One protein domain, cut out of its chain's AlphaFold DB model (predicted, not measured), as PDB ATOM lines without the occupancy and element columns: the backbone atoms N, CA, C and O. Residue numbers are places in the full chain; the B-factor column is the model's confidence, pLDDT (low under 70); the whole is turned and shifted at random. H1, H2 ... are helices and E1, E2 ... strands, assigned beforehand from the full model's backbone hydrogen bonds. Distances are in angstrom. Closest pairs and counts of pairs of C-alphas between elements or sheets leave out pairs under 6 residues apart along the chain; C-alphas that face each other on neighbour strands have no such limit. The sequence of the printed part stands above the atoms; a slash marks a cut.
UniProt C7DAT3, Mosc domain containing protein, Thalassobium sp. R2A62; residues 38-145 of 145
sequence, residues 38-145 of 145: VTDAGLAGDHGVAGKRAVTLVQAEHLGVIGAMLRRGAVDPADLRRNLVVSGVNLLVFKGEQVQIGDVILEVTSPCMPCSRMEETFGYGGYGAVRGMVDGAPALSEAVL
ATOM      1  N   VAL A  38      28.928  -7.178  50.260       94.00
ATOM      2  CA  VAL A  38      27.676  -7.419  50.975       94.00
ATOM      3  C   VAL A  38      27.965  -8.276  52.194       94.00
ATOM      4  O   VAL A  38      28.620  -9.312  52.085       94.00
ATOM      5  N   THR A  39      27.468  -7.845  53.346       89.88
ATOM      6  CA  THR A  39      27.520  -8.585  54.609       89.88
ATOM      7  C   THR A  39      26.113  -8.755  55.176       89.88
ATOM      8  O   THR A  39      25.143  -8.178  54.669       89.88
ATOM      9  N   ASP A  40      25.981  -9.509  56.264       84.75
ATOM     10  CA  ASP A  40      24.730  -9.627  57.030       84.75
ATOM     11  C   ASP A  40      24.146  -8.265  57.490       84.75
ATOM     12  O   ASP A  40      22.928  -8.086  57.616       84.75
ATOM     13  N   ALA A  41      25.018  -7.277  57.687       85.56
ATOM     14  CA  ALA A  41      24.690  -5.908  58.059       85.56
ATOM     15  C   ALA A  41      24.236  -5.025  56.879       85.56
ATOM     16  O   ALA A  41      23.695  -3.942  57.117       85.56
ATOM     17  N   GLY A  42      24.407  -5.477  55.631       90.50
ATOM     18  CA  GLY A  42      24.064  -4.745  54.409       90.50
ATOM     19  C   GLY A  42      25.264  -4.492  53.503       90.50
ATOM     20  O   GLY A  42      26.217  -5.265  53.475       90.50
ATOM     21  N   LEU A  43      25.209  -3.415  52.719       94.25
ATOM     22  CA  LEU A  43      26.327  -3.030  51.855       94.25
ATOM     23  C   LEU A  43      27.435  -2.335  52.654       94.25
ATOM     24  O   LEU A  43      27.168  -1.401  53.415       94.25
ATOM     25  N   ALA A  44      28.686  -2.728  52.429       93.56
ATOM     26  CA  ALA A  44      29.842  -2.079  53.030       93.56
ATOM     27  C   ALA A  44      29.875  -0.580  52.685       93.56
ATOM     28  O   ALA A  44      29.800  -0.185  51.522       93.56
ATOM     29  N   GLY A  45      29.981   0.263  53.716       91.12
ATOM     30  CA  GLY A  45      29.964   1.722  53.573       91.12
ATOM     31  C   GLY A  45      28.570   2.344  53.425       91.12
ATOM     32  O   GLY A  45      28.469   3.568  53.377       91.12
ATOM     33  N   ASP A  46      27.492   1.552  53.395       93.62
ATOM     34  CA  ASP A  46      26.128   2.074  53.427       93.62
ATOM     35  C   ASP A  46      25.615   2.251  54.861       93.62
ATOM     36  O   ASP A  46      25.748   1.393  55.730       93.62
ATOM     37  N   HIS A  47      24.935   3.365  55.094       90.19
ATOM     38  CA  HIS A  47      24.225   3.684  56.321       90.19
ATOM     39  C   HIS A  47      22.840   3.024  56.308       90.19
ATOM     40  O   HIS A  47      21.797   3.689  56.349       90.19
ATOM     41  N   GLY A  48      22.852   1.700  56.170       82.38
ATOM     42  CA  GLY A  48      21.697   0.823  56.286       82.38
ATOM     43  C   GLY A  48      21.474   0.360  57.725       82.38
ATOM     44  O   GLY A  48      22.244   0.660  58.636       82.38
ATOM     45  N   VAL A  49      20.385  -0.376  57.932       80.56
ATOM     46  CA  VAL A  49      20.138  -1.108  59.179       80.56
ATOM     47  C   VAL A  49      20.103  -2.585  58.827       80.56
ATOM     48  O   VAL A  49      19.414  -2.965  57.878       80.56
ATOM     49  N   ALA A  50      20.811  -3.398  59.608       83.19
ATOM     50  CA  ALA A  50      20.814  -4.846  59.463       83.19
ATOM     51  C   ALA A  50      19.392  -5.446  59.515       83.19
ATOM     52  O   ALA A  50      18.443  -4.853  60.044       83.19
ATOM     53  N   GLY A  51      19.241  -6.659  58.984       83.31
ATOM     54  CA  GLY A  51      17.968  -7.378  58.932       83.31
ATOM     55  C   GLY A  51      17.226  -7.170  57.613       83.31
ATOM     56  O   GLY A  51      17.835  -7.056  56.557       83.31
ATOM     57  N   LYS A  52      15.886  -7.120  57.644       80.56
ATOM     58  CA  LYS A  52      15.034  -7.224  56.435       80.56
ATOM     59  C   LYS A  52      15.244  -6.137  55.366       80.56
ATOM     60  O   LYS A  52      14.692  -6.230  54.276       80.56
ATOM     61  N   ARG A  53      15.971  -5.068  55.697       83.69
ATOM     62  CA  ARG A  53      16.277  -3.934  54.811       83.69
ATOM     63  C   ARG A  53      17.776  -3.631  54.752       83.69
ATOM     64  O   ARG A  53      18.135  -2.499  54.436       83.69
ATOM     65  N   ALA A  54      18.611  -4.622  55.066       88.19
ATOM     66  CA  ALA A  54      20.063  -4.529  54.947       88.19
ATOM     67  C   ALA A  54      20.480  -4.139  53.520       88.19
ATOM     68  O   ALA A  54      21.362  -3.304  53.337       88.19
ATOM     69  N   VAL A  55      19.777  -4.667  52.514       92.31
ATOM     70  CA  VAL A  55      19.900  -4.280  51.108       92.31
ATOM     71  C   VAL A  55      18.524  -3.862  50.582       92.31
ATOM     72  O   VAL A  55      17.494  -4.444  50.925       92.31
ATOM     73  N   THR A  56      18.471  -2.815  49.761       92.50
ATOM     74  CA  THR A  56      17.225  -2.353  49.129       92.50
ATOM     75  C   THR A  56      17.324  -2.384  47.613       92.50
ATOM     76  O   THR A  56      18.312  -1.913  47.053       92.50
ATOM     77  N   LEU A  57      16.285  -2.902  46.959       93.69
ATOM     78  CA  LEU A  57      16.233  -3.075  45.511       93.69
ATOM     79  C   LEU A  57      15.138  -2.200  44.897       93.69
ATOM     80  O   LEU A  57      14.094  -1.949  45.507       93.69
ATOM     81  N   VAL A  58      15.372  -1.754  43.668       94.31
ATOM     82  CA  VAL A  58      14.371  -1.107  42.819       94.31
ATOM     83  C   VAL A  58      14.502  -1.610  41.385       94.31
ATOM     84  O   VAL A  58      15.604  -1.871  40.907       94.31
ATOM     85  N   GLN A  59      13.375  -1.743  40.692       94.44
ATOM     86  CA  GLN A  59      13.370  -2.068  39.268       94.44
ATOM     87  C   GLN A  59      13.655  -0.817  38.434       94.44
ATOM     88  O   GLN A  59      13.045   0.231  38.661       94.44
ATOM     89  N   ALA A  60      14.530  -0.922  37.436       96.94
ATOM     90  CA  ALA A  60      14.822   0.162  36.502       96.94
ATOM     91  C   ALA A  60      13.548   0.638  35.785       96.94
ATOM     92  O   ALA A  60      13.340   1.837  35.591       96.94
ATOM     93  N   GLU A  61      12.643  -0.290  35.465       96.06
ATOM     94  CA  GLU A  61      11.352  -0.015  34.836       96.06
ATOM     95  C   GLU A  61      10.481   0.914  35.697       96.06
ATOM     96  O   GLU A  61       9.752   1.758  35.169       96.06
ATOM     97  N   HIS A  62      10.599   0.837  37.028       95.12
ATOM     98  CA  HIS A  62       9.862   1.717  37.934       95.12
ATOM     99  C   HIS A  62      10.355   3.166  37.883       95.12
ATOM    100  O   HIS A  62       9.564   4.072  38.130       95.12
ATOM    101  N   LEU A  63      11.612   3.426  37.510       96.81
ATOM    102  CA  LEU A  63      12.139   4.794  37.417       96.81
ATOM    103  C   LEU A  63      11.390   5.616  36.364       96.81
ATOM    104  O   LEU A  63      11.065   6.786  36.590       96.81
ATOM    105  N   GLY A  64      11.067   4.982  35.233       96.62
ATOM    106  CA  GLY A  64      10.245   5.568  34.178       96.62
ATOM    107  C   GLY A  64       8.796   5.775  34.618       96.62
ATOM    108  O   GLY A  64       8.242   6.851  34.402       96.62
ATOM    109  N   VAL A  65       8.198   4.784  35.291       96.06
ATOM    110  CA  VAL A  65       6.820   4.870  35.813       96.06
ATOM    111  C   VAL A  65       6.674   6.014  36.821       96.06
ATOM    112  O   VAL A  65       5.760   6.830  36.699       96.06
ATOM    113  N   ILE A  66       7.599   6.117  37.779       95.94
ATOM    114  CA  ILE A  66       7.628   7.194  38.778       95.94
ATOM    115  C   ILE A  66       7.790   8.547  38.075       95.94
ATOM    116  O   ILE A  66       7.054   9.487  38.369       95.94
ATOM    117  N   GLY A  67       8.706   8.642  37.105       96.69
ATOM    118  CA  GLY A  67       8.901   9.840  36.287       96.69
ATOM    119  C   GLY A  67       7.619  10.297  35.590       96.69
ATOM    120  O   GLY A  67       7.217  11.455  35.722       96.69
ATOM    121  N   ALA A  68       6.920   9.367  34.936       96.94
ATOM    122  CA  ALA A  68       5.662   9.635  34.248       96.94
ATOM    123  C   ALA A  68       4.567  10.146  35.202       96.94
ATOM    124  O   ALA A  68       3.892  11.127  34.885       96.94
ATOM    125  N   MET A  69       4.426   9.551  36.395       96.00
ATOM    126  CA  MET A  69       3.483  10.021  37.426       96.00
ATOM    127  C   MET A  69       3.812  11.436  37.916       96.00
ATOM    128  O   MET A  69       2.913  12.229  38.194       96.00
ATOM    129  N   LEU A  70       5.099  11.773  37.969       96.19
ATOM    130  CA  LEU A  70       5.598  13.102  38.318       96.19
ATOM    131  C   LEU A  70       5.595  14.083  37.132       96.19
ATOM    132  O   LEU A  70       6.028  15.224  37.290       96.19
ATOM    133  N   ARG A  71       5.102  13.667  35.955       95.81
ATOM    134  CA  ARG A  71       5.098  14.451  34.707       95.81
ATOM    135  C   ARG A  71       6.492  14.951  34.309       95.81
ATOM    136  O   ARG A  71       6.656  16.084  33.863       95.81
ATOM    137  N   ARG A  72       7.497  14.089  34.469       95.56
ATOM    138  CA  ARG A  72       8.893  14.336  34.085       95.56
ATOM    139  C   ARG A  72       9.514  13.085  33.452       95.56
ATOM    140  O   ARG A  72       8.851  12.061  33.302       95.56
ATOM    141  N   GLY A  73      10.781  13.177  33.050       94.88
ATOM    142  CA  GLY A  73      11.549  12.014  32.594       94.88
ATOM    143  C   GLY A  73      11.757  10.972  33.699       94.88
ATOM    144  O   GLY A  73      11.368  11.190  34.849       94.88
ATOM    145  N   ALA A  74      12.384   9.845  33.355       96.06
ATOM    146  CA  ALA A  74      12.761   8.834  34.342       96.06
ATOM    147  C   ALA A  74      13.532   9.475  35.506       96.06
ATOM    148  O   ALA A  74      14.370  10.354  35.293       96.06
ATOM    149  N   VAL A  75      13.204   9.073  36.734       96.56
ATOM    150  CA  VAL A  75      13.873   9.613  37.923       96.56
ATOM    151  C   VAL A  75      15.263   9.012  38.077       96.56
ATOM    152  O   VAL A  75      15.487   7.863  37.697       96.56
ATOM    153  N   ASP A  76      16.180   9.780  38.658       96.12
ATOM    154  CA  ASP A  76      17.511   9.275  38.971       96.12
ATOM    155  C   ASP A  76      17.405   8.200  40.075       96.12
ATOM    156  O   ASP A  76      16.742   8.440  41.096       96.12
ATOM    157  N   PRO A  77      18.030   7.016  39.921       95.69
ATOM    158  CA  PRO A  77      18.148   6.034  40.998       95.69
ATOM    159  C   PRO A  77      18.591   6.622  42.345       95.69
ATOM    160  O   PRO A  77      18.096   6.213  43.404       95.69
ATOM    161  N   ALA A  78      19.494   7.606  42.314       95.56
ATOM    162  CA  ALA A  78      20.031   8.260  43.497       95.56
ATOM    163  C   ALA A  78      18.945   8.991  44.308       95.56
ATOM    164  O   ALA A  78      19.005   9.012  45.543       95.56
ATOM    165  N   ASP A  79      17.906   9.515  43.645       94.31
ATOM    166  CA  ASP A  79      16.790  10.216  44.292       94.31
ATOM    167  C   ASP A  79      15.962   9.276  45.184       94.31
ATOM    168  O   ASP A  79      15.465   9.674  46.244       94.31
ATOM    169  N   LEU A  80      15.836   8.005  44.780       92.75
ATOM    170  CA  LEU A  80      15.107   6.973  45.525       92.75
ATOM    171  C   LEU A  80      15.884   6.434  46.720       92.75
ATOM    172  O   LEU A  80      15.294   5.808  47.610       92.75
ATOM    173  N   ARG A  81      17.196   6.687  46.750       92.19
ATOM    174  CA  ARG A  81      18.112   6.265  47.808       92.19
ATOM    175  C   ARG A  81      18.042   4.764  48.075       92.19
ATOM    176  O   ARG A  81      17.965   4.361  49.236       92.19
ATOM    177  N   ARG A  82      17.989   3.942  47.028       92.81
ATOM    178  CA  ARG A  82      18.036   2.472  47.132       92.81
ATOM    179  C   ARG A  82      19.430   1.974  46.822       92.81
ATOM    180  O   ARG A  82      20.247   2.756  46.367       92.81
ATOM    181  N   ASN A  83      19.720   0.728  47.164       94.81
ATOM    182  CA  ASN A  83      21.072   0.209  47.025       94.81
ATOM    183  C   ASN A  83      21.316  -0.356  45.635       94.81
ATOM    184  O   ASN A  83      22.330  -0.045  45.032       94.81
ATOM    185  N   LEU A  84      20.388  -1.161  45.127       96.00
ATOM    186  CA  LEU A  84      20.557  -1.873  43.866       96.00
ATOM    187  C   LEU A  84      19.430  -1.504  42.905       96.00
ATOM    188  O   LEU A  84      18.255  -1.538  43.284       96.00
ATOM    189  N   VAL A  85      19.781  -1.187  41.662       97.06
ATOM    190  CA  VAL A  85      18.821  -1.111  40.554       97.06
ATOM    191  C   VAL A  85      18.977  -2.361  39.709       97.06
ATOM    192  O   VAL A  85      20.080  -2.659  39.256       97.06
ATOM    193  N   VAL A  86      17.878  -3.066  39.473       96.50
ATOM    194  CA  VAL A  86      17.848  -4.239  38.595       96.50
ATOM    195  C   VAL A  86      16.870  -4.035  37.443       96.50
ATOM    196  O   VAL A  86      15.854  -3.373  37.620       96.50
ATOM    197  N   SER A  87      17.131  -4.624  36.279       96.69
ATOM    198  CA  SER A  87      16.214  -4.603  35.129       96.69
ATOM    199  C   SER A  87      15.892  -5.995  34.614       96.69
ATOM    200  O   SER A  87      16.575  -6.977  34.919       96.69
ATOM    201  N   GLY A  88      14.834  -6.078  33.808       95.06
ATOM    202  CA  GLY A  88      14.444  -7.281  33.080       95.06
ATOM    203  C   GLY A  88      13.628  -8.279  33.898       95.06
ATOM    204  O   GLY A  88      13.224  -9.305  33.355       95.06
ATOM    205  N   VAL A  89      13.340  -7.987  35.166       92.88
ATOM    206  CA  VAL A  89      12.584  -8.864  36.070       92.88
ATOM    207  C   VAL A  89      11.538  -8.089  36.854       92.88
ATOM    208  O   VAL A  89      11.716  -6.909  37.137       92.88
ATOM    209  N   ASN A  90      10.459  -8.775  37.238       90.81
ATOM    210  CA  ASN A  90       9.481  -8.267  38.193       90.81
ATOM    211  C   ASN A  90       9.872  -8.708  39.609       90.81
ATOM    212  O   ASN A  90       9.747  -9.892  39.926       90.81
ATOM    213  N   LEU A  91      10.310  -7.770  40.458       89.94
ATOM    214  CA  LEU A  91      10.766  -8.084  41.817       89.94
ATOM    215  C   LEU A  91       9.665  -8.704  42.682       89.94
ATOM    216  O   LEU A  91       9.964  -9.500  43.569       89.94
ATOM    217  N   LEU A  92       8.393  -8.422  42.382       87.75
ATOM    218  CA  LEU A  92       7.259  -8.984  43.111       87.75
ATOM    219  C   LEU A  92       7.212 -10.518  43.048       87.75
ATOM    220  O   LEU A  92       6.725 -11.144  43.988       87.75
ATOM    221  N   VAL A  93       7.725 -11.119  41.968       89.19
ATOM    222  CA  VAL A  93       7.783 -12.583  41.798       89.19
ATOM    223  C   VAL A  93       8.729 -13.222  42.816       89.19
ATOM    224  O   VAL A  93       8.518 -14.360  43.210       89.19
ATOM    225  N   PHE A  94       9.731 -12.480  43.287       89.69
ATOM    226  CA  PHE A  94      10.720 -12.986  44.234       89.69
ATOM    227  C   PHE A  94      10.325 -12.789  45.694       89.69
ATOM    228  O   PHE A  94      11.090 -13.134  46.583       89.69
ATOM    229  N   LYS A  95       9.151 -12.229  45.990       87.69
ATOM    230  CA  LYS A  95       8.743 -11.980  47.373       87.69
ATOM    231  C   LYS A  95       8.654 -13.291  48.175       87.69
ATOM    232  O   LYS A  95       7.758 -14.097  47.947       87.69
ATOM    233  N   GLY A  96       9.504 -13.419  49.190       86.69
ATOM    234  CA  GLY A  96       9.676 -14.613  50.021       86.69
ATOM    235  C   GLY A  96      10.652 -15.639  49.438       86.69
ATOM    236  O   GLY A  96      10.838 -16.689  50.042       86.69
ATOM    237  N   GLU A  97      11.265 -15.337  48.296       89.75
ATOM    238  CA  GLU A  97      12.195 -16.201  47.576       89.75
ATOM    239  C   GLU A  97      13.632 -15.679  47.693       89.75
ATOM    240  O   GLU A  97      13.890 -14.499  47.964       89.75
ATOM    241  N   GLN A  98      14.581 -16.579  47.452       92.25
ATOM    242  CA  GLN A  98      15.995 -16.242  47.364       92.25
ATOM    243  C   GLN A  98      16.362 -15.890  45.925       92.25
ATOM    244  O   GLN A  98      15.976 -16.581  44.982       92.25
ATOM    245  N   VAL A  99      17.140 -14.827  45.760       91.94
ATOM    246  CA  VAL A  99      17.686 -14.403  44.474       91.94
ATOM    247  C   VAL A  99      19.197 -14.348  44.558       91.94
ATOM    248  O   VAL A  99      19.760 -13.885  45.549       91.94
ATOM    249  N   GLN A 100      19.847 -14.800  43.495       94.00
ATOM    250  CA  GLN A 100      21.280 -14.648  43.334       94.00
ATOM    251  C   GLN A 100      21.561 -13.437  42.443       94.00
ATOM    252  O   GLN A 100      21.018 -13.326  41.342       94.00
ATOM    253  N   ILE A 101      22.422 -12.542  42.915       93.56
ATOM    254  CA  ILE A 101      22.983 -11.440  42.137       93.56
ATOM    255  C   ILE A 101      24.498 -11.581  42.246       93.56
ATOM    256  O   ILE A 101      25.029 -11.549  43.352       93.56
ATOM    257  N   GLY A 102      25.185 -11.799  41.123       91.38
ATOM    258  CA  GLY A 102      26.607 -12.153  41.152       91.38
ATOM    259  C   GLY A 102      26.855 -13.364  42.060       91.38
ATOM    260  O   GLY A 102      26.230 -14.411  41.882       91.38
ATOM    261  N   ASP A 103      27.708 -13.185  43.065       90.25
ATOM    262  CA  ASP A 103      28.057 -14.215  44.053       90.25
ATOM    263  C   ASP A 103      27.249 -14.111  45.364       90.25
ATOM    264  O   ASP A 103      27.450 -14.893  46.297       90.25
ATOM    265  N   VAL A 104      26.320 -13.155  45.458       93.19
ATOM    266  CA  VAL A 104      25.528 -12.891  46.668       93.19
ATOM    267  C   VAL A 104      24.124 -13.472  46.540       93.19
ATOM    268  O   VAL A 104      23.438 -13.282  45.534       93.19
ATOM    269  N   ILE A 105      23.663 -14.125  47.606       93.94
ATOM    270  CA  ILE A 105      22.292 -14.601  47.772       93.94
ATOM    271  C   ILE A 105      21.556 -13.645  48.713       93.94
ATOM    272  O   ILE A 105      21.958 -13.423  49.858       93.94
ATOM    273  N   LEU A 106      20.449 -13.092  48.227       92.06
ATOM    274  CA  LEU A 106      19.554 -12.207  48.968       92.06
ATOM    275  C   LEU A 106      18.183 -12.870  49.118       92.06
ATOM    276  O   LEU A 106      17.721 -13.544  48.202       92.06
ATOM    277  N   GLU A 107      17.492 -12.634  50.228       91.44
ATOM    278  CA  GLU A 107      16.073 -12.991  50.365       91.44
ATOM    279  C   GLU A 107      15.222 -11.761  50.059       91.44
ATOM    280  O   GLU A 107      15.366 -10.743  50.725       91.44
ATOM    281  N   VAL A 108      14.305 -11.787  49.096       89.56
ATOM    282  CA  VAL A 108      13.446 -10.610  48.871       89.56
ATOM    283  C   VAL A 108      12.274 -10.673  49.843       89.56
ATOM    284  O   VAL A 108      11.386 -11.503  49.705       89.56
ATOM    285  N   THR A 109      12.232  -9.799  50.851       85.50
ATOM    286  CA  THR A 109      11.265  -9.960  51.955       85.50
ATOM    287  C   THR A 109       9.951  -9.232  51.731       85.50
ATOM    288  O   THR A 109       8.880  -9.842  51.671       85.50
ATOM    289  N   SER A 110       9.987  -7.904  51.691       72.12
ATOM    290  CA  SER A 110       8.770  -7.113  51.595       72.12
ATOM    291  C   SER A 110       8.986  -5.782  50.891       72.12
ATOM    292  O   SER A 110      10.076  -5.202  50.972       72.12
ATOM    293  N   PRO A 111       7.912  -5.246  50.286       76.62
ATOM    294  CA  PRO A 111       7.910  -3.889  49.783       76.62
ATOM    295  C   PRO A 111       8.335  -2.895  50.862       76.62
ATOM    296  O   PRO A 111       7.775  -2.824  51.965       76.62
ATOM    297  N   CYS A 112       9.344  -2.093  50.546       77.44
ATOM    298  CA  CYS A 112       9.778  -0.997  51.385       77.44
ATOM    299  C   CYS A 112       8.879   0.212  51.129       77.44
ATOM    300  O   CYS A 112       9.063   0.949  50.161       77.44
ATOM    301  N   MET A 113       7.950   0.468  52.052       79.00
ATOM    302  CA  MET A 113       7.123   1.674  51.998       79.00
ATOM    303  C   MET A 113       7.997   2.940  51.903       79.00
ATOM    304  O   MET A 113       8.991   3.047  52.638       79.00
ATOM    305  N   PRO A 114       7.658   3.895  51.014       85.31
ATOM    306  CA  PRO A 114       8.320   5.191  50.992       85.31
ATOM    307  C   PRO A 114       8.086   5.921  52.322       85.31
ATOM    308  O   PRO A 114       7.120   5.649  53.032       85.31
ATOM    309  N   CYS A 115       8.979   6.840  52.679       86.19
ATOM    310  CA  CYS A 115       8.797   7.735  53.823       86.19
ATOM    311  C   CYS A 115       8.553   9.171  53.341       86.19
ATOM    312  O   CYS A 115       8.639   9.448  52.142       86.19
ATOM    313  N   SER A 116       8.297  10.098  54.270       91.38
ATOM    314  CA  SER A 116       8.100  11.528  53.970       91.38
ATOM    315  C   SER A 116       9.231  12.144  53.138       91.38
ATOM    316  O   SER A 116       9.006  13.104  52.411       91.38
ATOM    317  N   ARG A 117      10.432  11.553  53.161       89.62
ATOM    318  CA  ARG A 117      11.560  11.974  52.327       89.62
ATOM    319  C   ARG A 117      11.258  11.935  50.828       89.62
ATOM    320  O   ARG A 117      11.809  12.752  50.110       89.62
ATOM    321  N   MET A 118      10.413  11.022  50.350       94.12
ATOM    322  CA  MET A 118      10.045  10.993  48.925       94.12
ATOM    323  C   MET A 118       9.195  12.203  48.536       94.12
ATOM    324  O   MET A 118       9.350  12.718  47.435       94.12
ATOM    325  N   GLU A 119       8.369  12.702  49.457       95.25
ATOM    326  CA  GLU A 119       7.656  13.969  49.274       95.25
ATOM    327  C   GLU A 119       8.636  15.152  49.259       95.25
ATOM    328  O   GLU A 119       8.542  16.025  48.408       95.25
ATOM    329  N   GLU A 120       9.635  15.162  50.151       95.00
ATOM    330  CA  GLU A 120      10.677  16.202  50.153       95.00
ATOM    331  C   GLU A 120      11.522  16.195  48.866       95.00
ATOM    332  O   GLU A 120      11.889  17.257  48.374       95.00
ATOM    333  N   THR A 121      11.858  15.012  48.337       94.44
ATOM    334  CA  THR A 121      12.711  14.863  47.146       94.44
ATOM    335  C   THR A 121      11.962  15.189  45.854       94.44
ATOM    336  O   THR A 121      12.506  15.867  44.987       94.44
ATOM    337  N   PHE A 122      10.727  14.703  45.700       95.06
ATOM    338  CA  PHE A 122       9.977  14.815  44.442       95.06
ATOM    339  C   PHE A 122       8.890  15.896  44.458       95.06
ATOM    340  O   PHE A 122       8.286  16.165  43.421       95.06
ATOM    341  N   GLY A 123       8.657  16.537  45.603       95.19
ATOM    342  CA  GLY A 123       7.591  17.513  45.789       95.19
ATOM    343  C   GLY A 123       6.219  16.866  45.979       95.19
ATOM    344  O   GLY A 123       6.101  15.681  46.300       95.19
ATOM    345  N   TYR A 124       5.172  17.675  45.779       94.75
ATOM    346  CA  TYR A 124       3.784  17.266  45.988       94.75
ATOM    347  C   TYR A 124       3.417  16.024  45.162       94.75
ATOM    348  O   TYR A 124       3.511  16.036  43.932       94.75
ATOM    349  N   GLY A 125       2.967  14.965  45.835       93.69
ATOM    350  CA  GLY A 125       2.622  13.680  45.219       93.69
ATOM    351  C   GLY A 125       3.805  12.717  45.066       93.69
ATOM    352  O   GLY A 125       3.613  11.589  44.607       93.69
ATOM    353  N   GLY A 126       5.004  13.113  45.499       94.81
ATOM    354  CA  GLY A 126       6.221  12.306  45.477       94.81
ATOM    355  C   GLY A 126       6.102  10.992  46.237       94.81
ATOM    356  O   GLY A 126       6.469   9.932  45.730       94.81
ATOM    357  N   TYR A 127       5.522  11.031  47.435       93.69
ATOM    358  CA  TYR A 127       5.234   9.829  48.212       93.69
ATOM    359  C   TYR A 127       4.310   8.872  47.451       93.69
ATOM    360  O   TYR A 127       4.544   7.662  47.428       93.69
ATOM    361  N   GLY A 128       3.263   9.418  46.826       92.94
ATOM    362  CA  GLY A 128       2.279   8.649  46.068       92.94
ATOM    363  C   GLY A 128       2.895   7.963  44.853       92.94
ATOM    364  O   GLY A 128       2.654   6.777  44.652       92.94
ATOM    365  N   ALA A 129       3.737   8.680  44.106       93.81
ATOM    366  CA  ALA A 129       4.385   8.171  42.900       93.81
ATOM    367  C   ALA A 129       5.318   6.974  43.170       93.81
ATOM    368  O   ALA A 129       5.412   6.067  42.351       93.81
ATOM    369  N   VAL A 130       5.990   6.943  44.326       92.88
ATOM    370  CA  VAL A 130       6.964   5.887  44.680       92.88
ATOM    371  C   VAL A 130       6.309   4.682  45.368       92.88
ATOM    372  O   VAL A 130       6.900   3.604  45.480       92.88
ATOM    373  N   ARG A 131       5.090   4.838  45.885       88.94
ATOM    374  CA  ARG A 131       4.439   3.818  46.711       88.94
ATOM    375  C   ARG A 131       4.236   2.512  45.933       88.94
ATOM    376  O   ARG A 131       3.544   2.482  44.927       88.94
ATOM    377  N   GLY A 132       4.768   1.418  46.487       80.12
ATOM    378  CA  GLY A 132       4.647   0.069  45.919       80.12
ATOM    379  C   GLY A 132       5.732  -0.308  44.906       80.12
ATOM    380  O   GLY A 132       5.637  -1.382  44.329       80.12
ATOM    381  N   MET A 133       6.748   0.541  44.707       80.25
ATOM    382  CA  MET A 133       7.763   0.369  43.655       80.25
ATOM    383  C   MET A 133       9.137  -0.108  44.156       80.25
ATOM    384  O   MET A 133      10.072  -0.214  43.362       80.25
ATOM    385  N   VAL A 134       9.301  -0.339  45.460       64.75
ATOM    386  CA  VAL A 134      10.601  -0.635  46.086       64.75
ATOM    387  C   VAL A 134      10.471  -1.816  47.036       64.75
ATOM    388  O   VAL A 134       9.514  -1.850  47.811       64.75
ATOM    389  N   ASP A 135      11.488  -2.678  47.081       70.44
ATOM    390  CA  ASP A 135      11.571  -3.840  47.968       70.44
ATOM    391  C   ASP A 135      12.819  -3.819  48.874       70.44
ATOM    392  O   ASP A 135      13.829  -3.168  48.593       70.44
ATOM    393  N   GLY A 136      12.723  -4.498  50.021       65.50
ATOM    394  CA  GLY A 136      13.824  -4.726  50.960       65.50
ATOM    395  C   GLY A 136      14.216  -6.201  51.041       65.50
ATOM    396  O   GLY A 136      13.352  -7.083  51.001       65.50
ATOM    397  N   ALA A 137      15.511  -6.457  51.193       61.72
ATOM    398  CA  ALA A 137      16.089  -7.787  51.282       61.72
ATOM    399  C   ALA A 137      17.188  -7.853  52.362       61.72
ATOM    400  O   ALA A 137      18.084  -7.004  52.368       61.72
ATOM    401  N   PRO A 138      17.161  -8.821  53.295       61.28
ATOM    402  CA  PRO A 138      18.358  -9.227  54.013       61.28
ATOM    403  C   PRO A 138      19.320  -9.971  53.077       61.28
ATOM    404  O   PRO A 138      18.899 -10.668  52.149       61.28
ATOM    405  N   ALA A 139      20.617  -9.843  53.355       53.69
ATOM    406  CA  ALA A 139      21.627 -10.709  52.766       53.69
ATOM    407  C   ALA A 139      21.639 -12.057  53.495       53.69
ATOM    408  O   ALA A 139      21.599 -12.097  54.726       53.69
ATOM    409  N   LEU A 140      21.668 -13.151  52.731       59.41
ATOM    410  CA  LEU A 140      21.773 -14.513  53.258       59.41
ATOM    411  C   LEU A 140      23.173 -15.105  53.080       59.41
ATOM    412  O   LEU A 140      23.507 -16.091  53.736       59.41
ATOM    413  N   SER A 141      23.989 -14.512  52.209       52.28
ATOM    414  CA  SER A 141      25.408 -14.820  52.068       52.28
ATOM    415  C   SER A 141      26.238 -13.542  51.993       52.28
ATOM    416  O   SER A 141      25.748 -12.484  51.593       52.28
ATOM    417  N   GLU A 142      27.507 -13.656  52.375       66.62
ATOM    418  CA  GLU A 142      28.486 -12.582  52.238       66.62
ATOM    419  C   GLU A 142      29.332 -12.819  50.987       66.62
ATOM    420  O   GLU A 142      29.933 -13.884  50.840       66.62
ATOM    421  N   ALA A 143      29.369 -11.843  50.082       66.44
ATOM    422  CA  ALA A 143      30.214 -11.845  48.887       66.44
ATOM    423  C   ALA A 143      30.265 -10.432  48.276       66.44
ATOM    424  O   ALA A 143      29.747  -9.473  48.853       66.44
ATOM    425  N   VAL A 144      30.926 -10.285  47.130       60.75
ATOM    426  CA  VAL A 144      30.998  -9.022  46.385       60.75
ATOM    427  C   VAL A 144      29.963  -9.042  45.258       60.75
ATOM    428  O   VAL A 144      29.842 -10.040  44.548       60.75
ATOM    429  N   LEU A 145      29.213  -7.944  45.132       65.94
ATOM    430  CA  LEU A 145      28.337  -7.629  43.998       65.94
ATOM    431  C   LEU A 145      29.071  -6.800  42.953       65.94
ATOM    432  O   LEU A 145      29.819  -5.884  43.376       65.94
TER     433      LEU A 145
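AT A GLANCE: This is residues 38 to 145 of the 145 residues of the protein "Mosc domain containing protein" of Thalassobium sp. R2A62 (UniProt C7DAT3). Look first at the small sheet of three strands, E2, E1 and E5, in the middle of a compact body. At one end of the body are the helices H4 and H5, and H1 leads from the sheet toward them; at the other end are the hairpin of E3 and E4 and both ends of the printed part. The 108 printed residues include five named helices and five named strands, in the order E1 H1 H2 E2 H3 E3 E4 H4 H5 E5; the sheet, in the order E2 E1 E5, is mixed, and E3 with E4 is antiparallel. The class is mixed, helices and strands, with under half of the residues in named elements. The whole is compact, with a radius of gyration of the C-alphas of 13.7 A and spans of 39 by 27 by 20 A.

IN THESE COORDINATES: Find C-alpha 55 at (19.900, -4.280, 51.108); from there E1, residues 55 to 59, runs 13.7 A. Beside it are E2, residues 84 to 87, and E5, residues 134 to 137, which ends at C-alpha 137 at (16.089, -7.787, 51.282). H1, residues 60 to 69, begins at (14.822, 0.162, 36.502) and is 15.1 A long. The short helices are H2, residues 77 to 80, H3, residues 91 to 94, and H5, residues 126 to 130; H4, residues 116 to 122, is 10.3 A long. E3 is residues 98 to 101 and E4 residues 104 to 107.

HOW THE PARTS SIT: Start at E1, the inner strand. It is parallel to E2, with N 84 and O 56 at 2.9 A, and antiparallel to E5, with N 137 and O 55 at 2.8 A. E1, H1, H2 and E2 form a strand-helix-strand unit, two parallel neighbour strands with helices between, and its crossover is right-handed. Residues 110 to 111 pair antiparallel with residues 135 to 136 of E5. H1, H2 and H3 only graze the sheet, H1 with its residues 60 to 63. H1 and H5 only just touch, with 3 pairs of C-alphas within 8 A, the closest being Ile 66 and Ala 129 at 5.3 A. H4 and H5 touch, their closest C-alphas, Glu 119 and Gly 126, being 4.4 A apart. In the hairpin of E3 and E4, N 99 and O 106 are 2.8 A apart. In H4 and H5 every O i to N i+4 pair is within hydrogen-bond range, in H1 5 of 6; H2 and H3 are too short for such a pair.

THE WHOLE: Look to Arg 71 and Glu 142 for the two C-alphas farthest apart, 39.8 A. The printed part has no cut and no link is long, but residues 38 to 54 hold no named element. Confidence is under 70 at residue 134 and residues 136 to 145.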